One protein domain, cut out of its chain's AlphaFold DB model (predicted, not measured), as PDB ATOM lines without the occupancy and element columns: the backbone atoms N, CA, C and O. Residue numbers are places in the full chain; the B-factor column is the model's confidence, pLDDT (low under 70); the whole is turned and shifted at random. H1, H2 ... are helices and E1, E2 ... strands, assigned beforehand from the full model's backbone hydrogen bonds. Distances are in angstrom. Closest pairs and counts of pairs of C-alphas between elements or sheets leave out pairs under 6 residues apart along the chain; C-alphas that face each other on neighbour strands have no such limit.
ATOM      1  N   LYS A   2       0.747  41.532  20.754       96.62
ATOM      2  CA  LYS A   2       1.918  40.632  20.606       96.62
ATOM      3  C   LYS A   2       1.427  39.213  20.268       96.62
ATOM      4  O   LYS A   2       1.409  38.358  21.142       96.62
ATOM      5  N   GLU A   3       0.880  39.058  19.068       98.06
ATOM      6  CA  GLU A   3       0.379  37.808  18.472       98.06
ATOM      7  C   GLU A   3       0.203  38.017  16.957       98.06
ATOM      8  O   GLU A   3       0.246  39.170  16.497       98.06
ATOM      9  N   SER A   4      -0.138  36.940  16.244       98.12
ATOM     10  CA  SER A   4      -0.642  36.971  14.869       98.12
ATOM     11  C   SER A   4      -2.024  36.319  14.753       98.12
ATOM     12  O   SER A   4      -2.231  35.174  15.155       98.12
ATOM     13  N   ARG A   5      -3.007  37.043  14.203       96.50
ATOM     14  CA  ARG A   5      -4.390  36.568  14.028       96.50
ATOM     15  C   ARG A   5      -5.117  37.329  12.917       96.50
ATOM     16  O   ARG A   5      -5.292  38.546  13.009       96.50
ATOM     17  N   GLY A   6      -5.645  36.591  11.938       95.62
ATOM     18  CA  GLY A   6      -6.378  37.171  10.809       95.62
ATOM     19  C   GLY A   6      -5.467  38.079   9.983       95.62
ATOM     20  O   GLY A   6      -4.341  37.702   9.686       95.62
ATOM     21  N   ALA A   7      -5.930  39.289   9.673       96.75
ATOM     22  CA  ALA A   7      -5.159  40.278   8.914       96.75
ATOM     23  C   ALA A   7      -3.995  40.933   9.696       96.75
ATOM     24  O   ALA A   7      -3.189  41.646   9.110       96.75
ATOM     25  N   HIS A   8      -3.892  40.723  11.014       97.00
ATOM     26  CA  HIS A   8      -2.783  41.234  11.830       97.00
ATOM     27  C   HIS A   8      -1.730  40.138  11.996       97.00
ATOM     28  O   HIS A   8      -1.921  39.242  12.821       97.00
ATOM     29  N   PHE A   9      -0.641  40.201  11.229       97.56
ATOM     30  CA  PHE A   9       0.469  39.244  11.276       97.56
ATOM     31  C   PHE A   9       1.776  39.922  11.703       97.56
ATOM     32  O   PHE A   9       2.034  41.075  11.359       97.56
ATOM     33  N   ARG A  10       2.586  39.201  12.477       97.94
ATOM     34  CA  ARG A  10       3.865  39.637  13.033       97.94
ATOM     35  C   ARG A  10       4.863  38.487  12.999       97.94
ATOM     36  O   ARG A  10       4.644  37.475  13.656       97.94
ATOM     37  N   GLU A  11       5.991  38.683  12.326       97.94
ATOM     38  CA  GLU A  11       7.074  37.689  12.282       97.94
ATOM     39  C   GLU A  11       7.697  37.435  13.662       97.94
ATOM     40  O   GLU A  11       8.070  36.310  13.975       97.94
ATOM     41  N   ASP A  12       7.751  38.457  14.524       98.25
ATOM     42  CA  ASP A  12       8.311  38.355  15.876       98.25
ATOM     43  C   ASP A  12       7.339  37.755  16.912       98.25
ATOM     44  O   ASP A  12       7.741  37.450  18.034       98.25
ATOM     45  N   PHE A  13       6.065  37.568  16.544       97.94
ATOM     46  CA  PHE A  13       5.040  36.881  17.339       97.94
ATOM     47  C   PHE A  13       4.095  36.099  16.405       97.94
ATOM     48  O   PHE A  13       2.952  36.529  16.201       97.94
ATOM     49  N   PRO A  14       4.549  34.973  15.821       97.69
ATOM     50  CA  PRO A  14       3.797  34.245  14.795       97.69
ATOM     51  C   PRO A  14       2.559  33.526  15.351       97.69
ATOM     52  O   PRO A  14       1.614  33.254  14.612       97.69
ATOM     53  N   ASP A  15       2.536  33.249  16.654       98.06
ATOM     54  CA  ASP A  15       1.464  32.496  17.292       98.06
ATOM     55  C   ASP A  15       0.310  33.379  17.775       98.06
ATOM     56  O   ASP A  15       0.444  34.576  18.058       98.06
ATOM     57  N   LYS A  16      -0.855  32.747  17.909       97.75
ATOM     58  CA  LYS A  16      -2.042  33.321  18.547       97.75
ATOM     59  C   LYS A  16      -1.876  33.298  20.064       97.75
ATOM     60  O   LYS A  16      -1.401  32.311  20.611       97.75
ATOM     61  N   ALA A  17      -2.353  34.336  20.754       96.88
ATOM     62  CA  ALA A  17      -2.379  34.345  22.217       96.88
ATOM     63  C   ALA A  17      -3.816  34.413  22.753       96.88
ATOM     64  O   ALA A  17      -4.600  35.278  22.356       96.88
ATOM     65  N   ASP A  18      -4.149  33.543  23.710       95.50
ATOM     66  CA  ASP A  18      -5.516  33.396  24.238       95.50
ATOM     67  C   ASP A  18      -6.075  34.678  24.852       95.50
ATOM     68  O   ASP A  18      -7.251  34.998  24.679       95.50
ATOM     69  N   LYS A  19      -5.219  35.473  25.504       94.44
ATOM     70  CA  LYS A  19      -5.614  36.761  26.095       94.44
ATOM     71  C   LYS A  19      -6.218  37.740  25.084       94.44
ATOM     72  O   LYS A  19      -7.013  38.587  25.469       94.44
ATOM     73  N   PHE A  20      -5.841  37.643  23.809       96.31
ATOM     74  CA  PHE A  20      -6.364  38.503  22.746       96.31
ATOM     75  C   PHE A  20      -7.532  37.864  21.986       96.31
ATOM     76  O   PHE A  20      -8.169  38.527  21.174       96.31
ATOM     77  N   ALA A  21      -7.850  36.595  22.254       95.19
ATOM     78  CA  ALA A  21      -8.951  35.893  21.602       95.19
ATOM     79  C   ALA A  21     -10.334  36.321  22.115       95.19
ATOM     80  O   ALA A  21     -11.323  35.934  21.506       95.19
ATOM     81  N   LYS A  22     -10.401  37.062  23.232       94.38
ATOM     82  CA  LYS A  22     -11.640  37.410  23.955       94.38
ATOM     83  C   LYS A  22     -11.899  38.919  24.072       94.38
ATOM     84  O   LYS A  22     -12.801  39.329  24.799       94.38
ATOM     85  N   VAL A  23     -11.074  39.742  23.422       96.62
ATOM     86  CA  VAL A  23     -11.108  41.201  23.572       96.62
ATOM     87  C   VAL A  23     -10.952  41.916  22.235       96.62
ATOM     88  O   VAL A  23     -10.223  41.471  21.350       96.62
ATOM     89  N   ASN A  24     -11.565  43.087  22.143       95.88
ATOM     90  CA  ASN A  24     -11.285  44.098  21.139       95.88
ATOM     91  C   ASN A  24     -10.142  45.009  21.610       95.88
ATOM     92  O   ASN A  24     -10.010  45.303  22.797       95.88
ATOM     93  N   THR A  25      -9.308  45.477  20.678       96.31
ATOM     94  CA  THR A  25      -8.343  46.560  20.939       96.31
ATOM     95  C   THR A  25      -8.960  47.865  20.458       96.31
ATOM     96  O   THR A  25      -9.076  48.069  19.254       96.31
ATOM     97  N   ILE A  26      -9.365  48.725  21.388       96.88
ATOM     98  CA  ILE A  26      -9.986  50.014  21.081       96.88
ATOM     99  C   ILE A  26      -8.912  51.092  21.134       96.88
ATOM    100  O   ILE A  26      -8.131  51.139  22.086       96.88
ATOM    101  N   ILE A  27      -8.873  51.935  20.104       97.31
ATOM    102  CA  ILE A  27      -7.917  53.031  19.964       97.31
ATOM    103  C   ILE A  27      -8.700  54.304  19.649       97.31
ATOM    104  O   ILE A  27      -9.551  54.297  18.762       97.31
ATOM    105  N   TRP A  28      -8.410  55.385  20.365       98.06
ATOM    106  CA  TRP A  28      -9.020  56.695  20.138       98.06
ATOM    107  C   TRP A  28      -8.031  57.804  20.485       98.06
ATOM    108  O   TRP A  28      -7.066  57.575  21.213       98.06
ATOM    109  N   GLN A  29      -8.253  59.002  19.953       98.38
ATOM    110  CA  GLN A  29      -7.498  60.185  20.352       98.38
ATOM    111  C   GLN A  29      -8.172  60.820  21.573       98.38
ATOM    112  O   GLN A  29      -9.384  61.032  21.570       98.38
ATOM    113  N   GLY A  30      -7.403  61.071  22.631       98.00
ATOM    114  CA  GLY A  30      -7.861  61.776  23.825       98.00
ATOM    115  C   GLY A  30      -7.931  63.288  23.618       98.00
ATOM    116  O   GLY A  30      -7.416  63.823  22.637       98.00
ATOM    117  N   GLU A  31      -8.534  63.985  24.578       97.62
ATOM    118  CA  GLU A  31      -8.654  65.452  24.567       97.62
ATOM    119  C   GLU A  31      -7.287  66.158  24.575       97.62
ATOM    120  O   GLU A  31      -7.141  67.240  24.014       97.62
ATOM    121  N   ASP A  32      -6.259  65.517  25.145       97.44
ATOM    122  CA  ASP A  32      -4.868  65.984  25.126       97.44
ATOM    123  C   ASP A  32      -4.138  65.690  23.799       97.44
ATOM    124  O   ASP A  32      -2.927  65.889  23.686       97.44
ATOM    125  N   GLY A  33      -4.857  65.183  22.793       97.88
ATOM    126  CA  GLY A  33      -4.330  64.813  21.484       97.88
ATOM    127  C   GLY A  33      -3.554  63.495  21.465       97.88
ATOM    128  O   GLY A  33      -3.127  63.067  20.386       97.88
ATOM    129  N   ARG A  34      -3.370  62.821  22.610       98.44
ATOM    130  CA  ARG A  34      -2.638  61.550  22.679       98.44
ATOM    131  C   ARG A  34      -3.534  60.376  22.322       98.44
ATOM    132  O   ARG A  34      -4.700  60.321  22.698       98.44
ATOM    133  N   MET A  35      -2.960  59.389  21.639       98.12
ATOM    134  CA  MET A  35      -3.653  58.132  21.381       98.12
ATOM    135  C   MET A  35      -3.778  57.327  22.672       98.12
ATOM    136  O   MET A  35      -2.787  57.049  23.346       98.12
ATOM    137  N   GLN A  36      -4.999  56.924  22.980       98.31
ATOM    138  CA  GLN A  36      -5.342  56.047  24.083       98.31
ATOM    139  C   GLN A  36      -5.671  54.664  23.530       98.31
ATOM    140  O   GLN A  36      -6.191  54.527  22.420       98.31
ATOM    141  N   ILE A  37      -5.336  53.627  24.296       97.31
ATOM    142  CA  ILE A  37      -5.563  52.234  23.913       97.31
ATOM    143  C   ILE A  37      -6.119  51.489  25.117       97.31
ATOM    144  O   ILE A  37      -5.555  51.566  26.208       97.31
ATOM    145  N   ARG A  38      -7.179  50.706  24.912       96.94
ATOM    146  CA  ARG A  38      -7.659  49.744  25.912       96.94
ATOM    147  C   ARG A  38      -8.046  48.418  25.280       96.94
ATOM    148  O   ARG A  38      -8.353  48.343  24.089       96.94
ATOM    149  N   LEU A  39      -8.024  47.372  26.099       96.75
ATOM    150  CA  LEU A  39      -8.608  46.081  25.762       96.75
ATOM    151  C   LEU A  39     -10.004  46.021  26.369       96.75
ATOM    152  O   LEU A  39     -10.162  46.263  27.563       96.75
ATOM    153  N   GLU A  40     -10.995  45.711  25.548       96.88
ATOM    154  CA  GLU A  40     -12.394  45.647  25.960       96.88
ATOM    155  C   GLU A  40     -12.940  44.258  25.651       96.88
ATOM    156  O   GLU A  40     -12.712  43.742  24.558       96.88
ATOM    157  N   ALA A  41     -13.603  43.623  26.616       96.06
ATOM    158  CA  ALA A  41     -14.207  42.313  26.403       96.06
ATOM    159  C   ALA A  41     -15.274  42.385  25.305       96.06
ATOM    160  O   ALA A  41     -15.875  43.436  25.072       96.06
ATOM    161  N   PHE A  42     -15.513  41.267  24.623       91.69
ATOM    162  CA  PHE A  42     -16.653  41.203  23.717       91.69
ATOM    163  C   PHE A  42     -17.955  41.441  24.487       91.69
ATOM    164  O   PHE A  42     -18.092  40.930  25.603       91.69
ATOM    165  N   PRO A  43     -18.914  42.178  23.902       91.75
ATOM    166  CA  PRO A  43     -20.255  42.200  24.454       91.75
ATOM    167  C   PRO A  43     -20.821  40.779  24.444       91.75
ATOM    168  O   PRO A  43     -20.489  39.970  23.568       91.75
ATOM    169  N   GLU A  44     -21.687  40.475  25.408       92.81
ATOM    170  CA  GLU A  44     -22.440  39.229  25.347       92.81
ATOM    171  C   GLU A  44     -23.263  39.182  24.059       92.81
ATOM    172  O   GLU A  44     -23.801  40.194  23.599       92.81
ATOM    173  N   MET A  45     -23.343  37.992  23.463       93.62
ATOM    174  CA  MET A  45     -24.144  37.797  22.266       93.62
ATOM    175  C   MET A  45     -25.613  38.122  22.585       93.62
ATOM    176  O   MET A  45     -26.145  37.570  23.552       93.62
ATOM    177  N   PRO A  46     -26.279  38.981  21.794       96.44
ATOM    178  CA  PRO A  46     -27.704  39.238  21.945       96.44
ATOM    179  C   PRO A  46     -28.524  37.948  21.910       96.44
ATOM    180  O   PRO A  46     -28.259  37.064  21.095       96.44
ATOM    181  N   GLU A  47     -29.550  37.864  22.756       96.12
ATOM    182  CA  GLU A  47     -30.326  36.634  22.949       96.12
ATOM    183  C   GLU A  47     -30.991  36.134  21.661       96.12
ATOM    184  O   GLU A  47     -30.920  34.952  21.344       96.12
ATOM    185  N   LEU A  48     -31.527  37.051  20.852       96.38
ATOM    186  CA  LEU A  48     -32.100  36.727  19.543       96.38
ATOM    187  C   LEU A  48     -31.093  36.012  18.625       96.38
ATOM    188  O   LEU A  48     -31.458  35.092  17.903       96.38
ATOM    189  N   LEU A  49     -29.816  36.417  18.652       96.00
ATOM    190  CA  LEU A  49     -28.786  35.777  17.831       96.00
ATOM    191  C   LEU A  49     -28.438  34.381  18.350       96.00
ATOM    192  O   LEU A  49     -28.192  33.490  17.542       96.00
ATOM    193  N   LYS A  50     -28.447  34.174  19.675       95.25
ATOM    194  CA  LYS A  50     -28.272  32.835  20.254       95.25
ATOM    195  C   LYS A  50     -29.396  31.900  19.811       95.25
ATOM    196  O   LYS A  50     -29.099  30.803  19.351       95.25
ATOM    197  N   GLN A  51     -30.648  32.362  19.869       96.12
ATOM    198  CA  GLN A  51     -31.819  31.586  19.445       96.12
ATOM    199  C   GLN A  51     -31.717  31.154  17.978       96.12
ATOM    200  O   GLN A  51     -31.871  29.976  17.679       96.12
ATOM    201  N   ILE A  52     -31.350  32.069  17.070       96.44
ATOM    202  CA  ILE A  52     -31.156  31.736  15.647       96.44
ATOM    203  C   ILE A  52     -30.081  30.650  15.466       96.44
ATOM    204  O   ILE A  52     -30.248  29.740  14.658       96.44
ATOM    205  N   ILE A  53     -28.973  30.726  16.211       95.19
ATOM    206  CA  ILE A  53     -27.903  29.718  16.137       95.19
ATOM    207  C   ILE A  53     -28.395  28.352  16.622       95.19
ATOM    208  O   ILE A  53     -28.008  27.340  16.044       95.19
ATOM    209  N   GLU A  54     -29.216  28.308  17.672       95.44
ATOM    210  CA  GLU A  54     -29.794  27.067  18.195       95.44
ATOM    211  C   GLU A  54     -30.809  26.446  17.232       95.44
ATOM    212  O   GLU A  54     -30.769  25.238  17.021       95.44
ATOM    213  N   GLU A  55     -31.666  27.254  16.601       94.62
ATOM    214  CA  GLU A  55     -32.649  26.790  15.610       94.62
ATOM    215  C   GLU A  55     -32.002  26.233  14.331       94.62
ATOM    216  O   GLU A  55     -32.576  25.366  13.673       94.62
ATOM    217  N   MET A  56     -30.813  26.723  13.965       92.81
ATOM    218  CA  MET A  56     -30.062  26.274  12.784       92.81
ATOM    219  C   MET A  56     -29.135  25.074  13.045       92.81
ATOM    220  O   MET A  56     -28.430  24.650  12.124       92.81
ATOM    221  N   LYS A  57     -29.075  24.575  14.282       77.81
ATOM    222  CA  LYS A  57     -28.146  23.524  14.710       77.81
ATOM    223  C   LYS A  57     -28.709  22.122  14.497       77.81
ATOM    224  O   LYS A  57     -27.900  21.250  14.106       77.81
TER     225      LYS A  57
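What this domain is: This is residues 2 to 57 of the 57 residues of the protein "Succ_DH_flav_C domain-containing protein" of Chthoniobacterales bacterium (UniProt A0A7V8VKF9). A looped stretch without a named element, residues 2 to 22, leads into a long two-stranded hairpin, E1 and E2, and beyond it an arm, residues 44 to 57, sticks out with the short helix H1 on it. The whole is open, with the looped stretch beside one end of the hairpin and H1 away from both. The printed part has 56 residues, with two named strands and then one named helix in the order E1, E2, H1; the sheet E1 - E2 is antiparallel. The class is mixed, helices and strands, with under half of the residues in named elements. It is extended, with a radius of gyration of the C-alphas of 16.3 A, and flat, spanning 46 by 34 by 17 A.

How they stand to each other: E1, residues 23 to 29, and E2, residues 35 to 41, form a hairpin, antiparallel at 157 degrees between their directions. The C-alphas of Val 23 and Ala 41 face each other at 4.3 A. N 24 and O 40, 2.8 A apart, and N 36 and O 28, 2.8 A apart, are within hydrogen-bond range. H1, residues 47 to 55, is apart from E1. In H1 every O i to N i+4 pair is within hydrogen-bond range.

Where its parts are: E1 begins at C-alpha 23, (-11.108, 41.201, 23.572), and is 19.6 A long. E2 is 19.7 A long. H1 is 12.5 A long and ends at C-alpha 55, (-32.649, 26.790, 15.610).

The domain as a whole: The C-alphas farthest apart are those of Asp 32 and Lys 57, 49.5 A. The printed part has no cut, and the links E1 to E2 and E2 to H1 are tight. Mean pLDDT of the printed part is 96.1, and no printed residue is under 70.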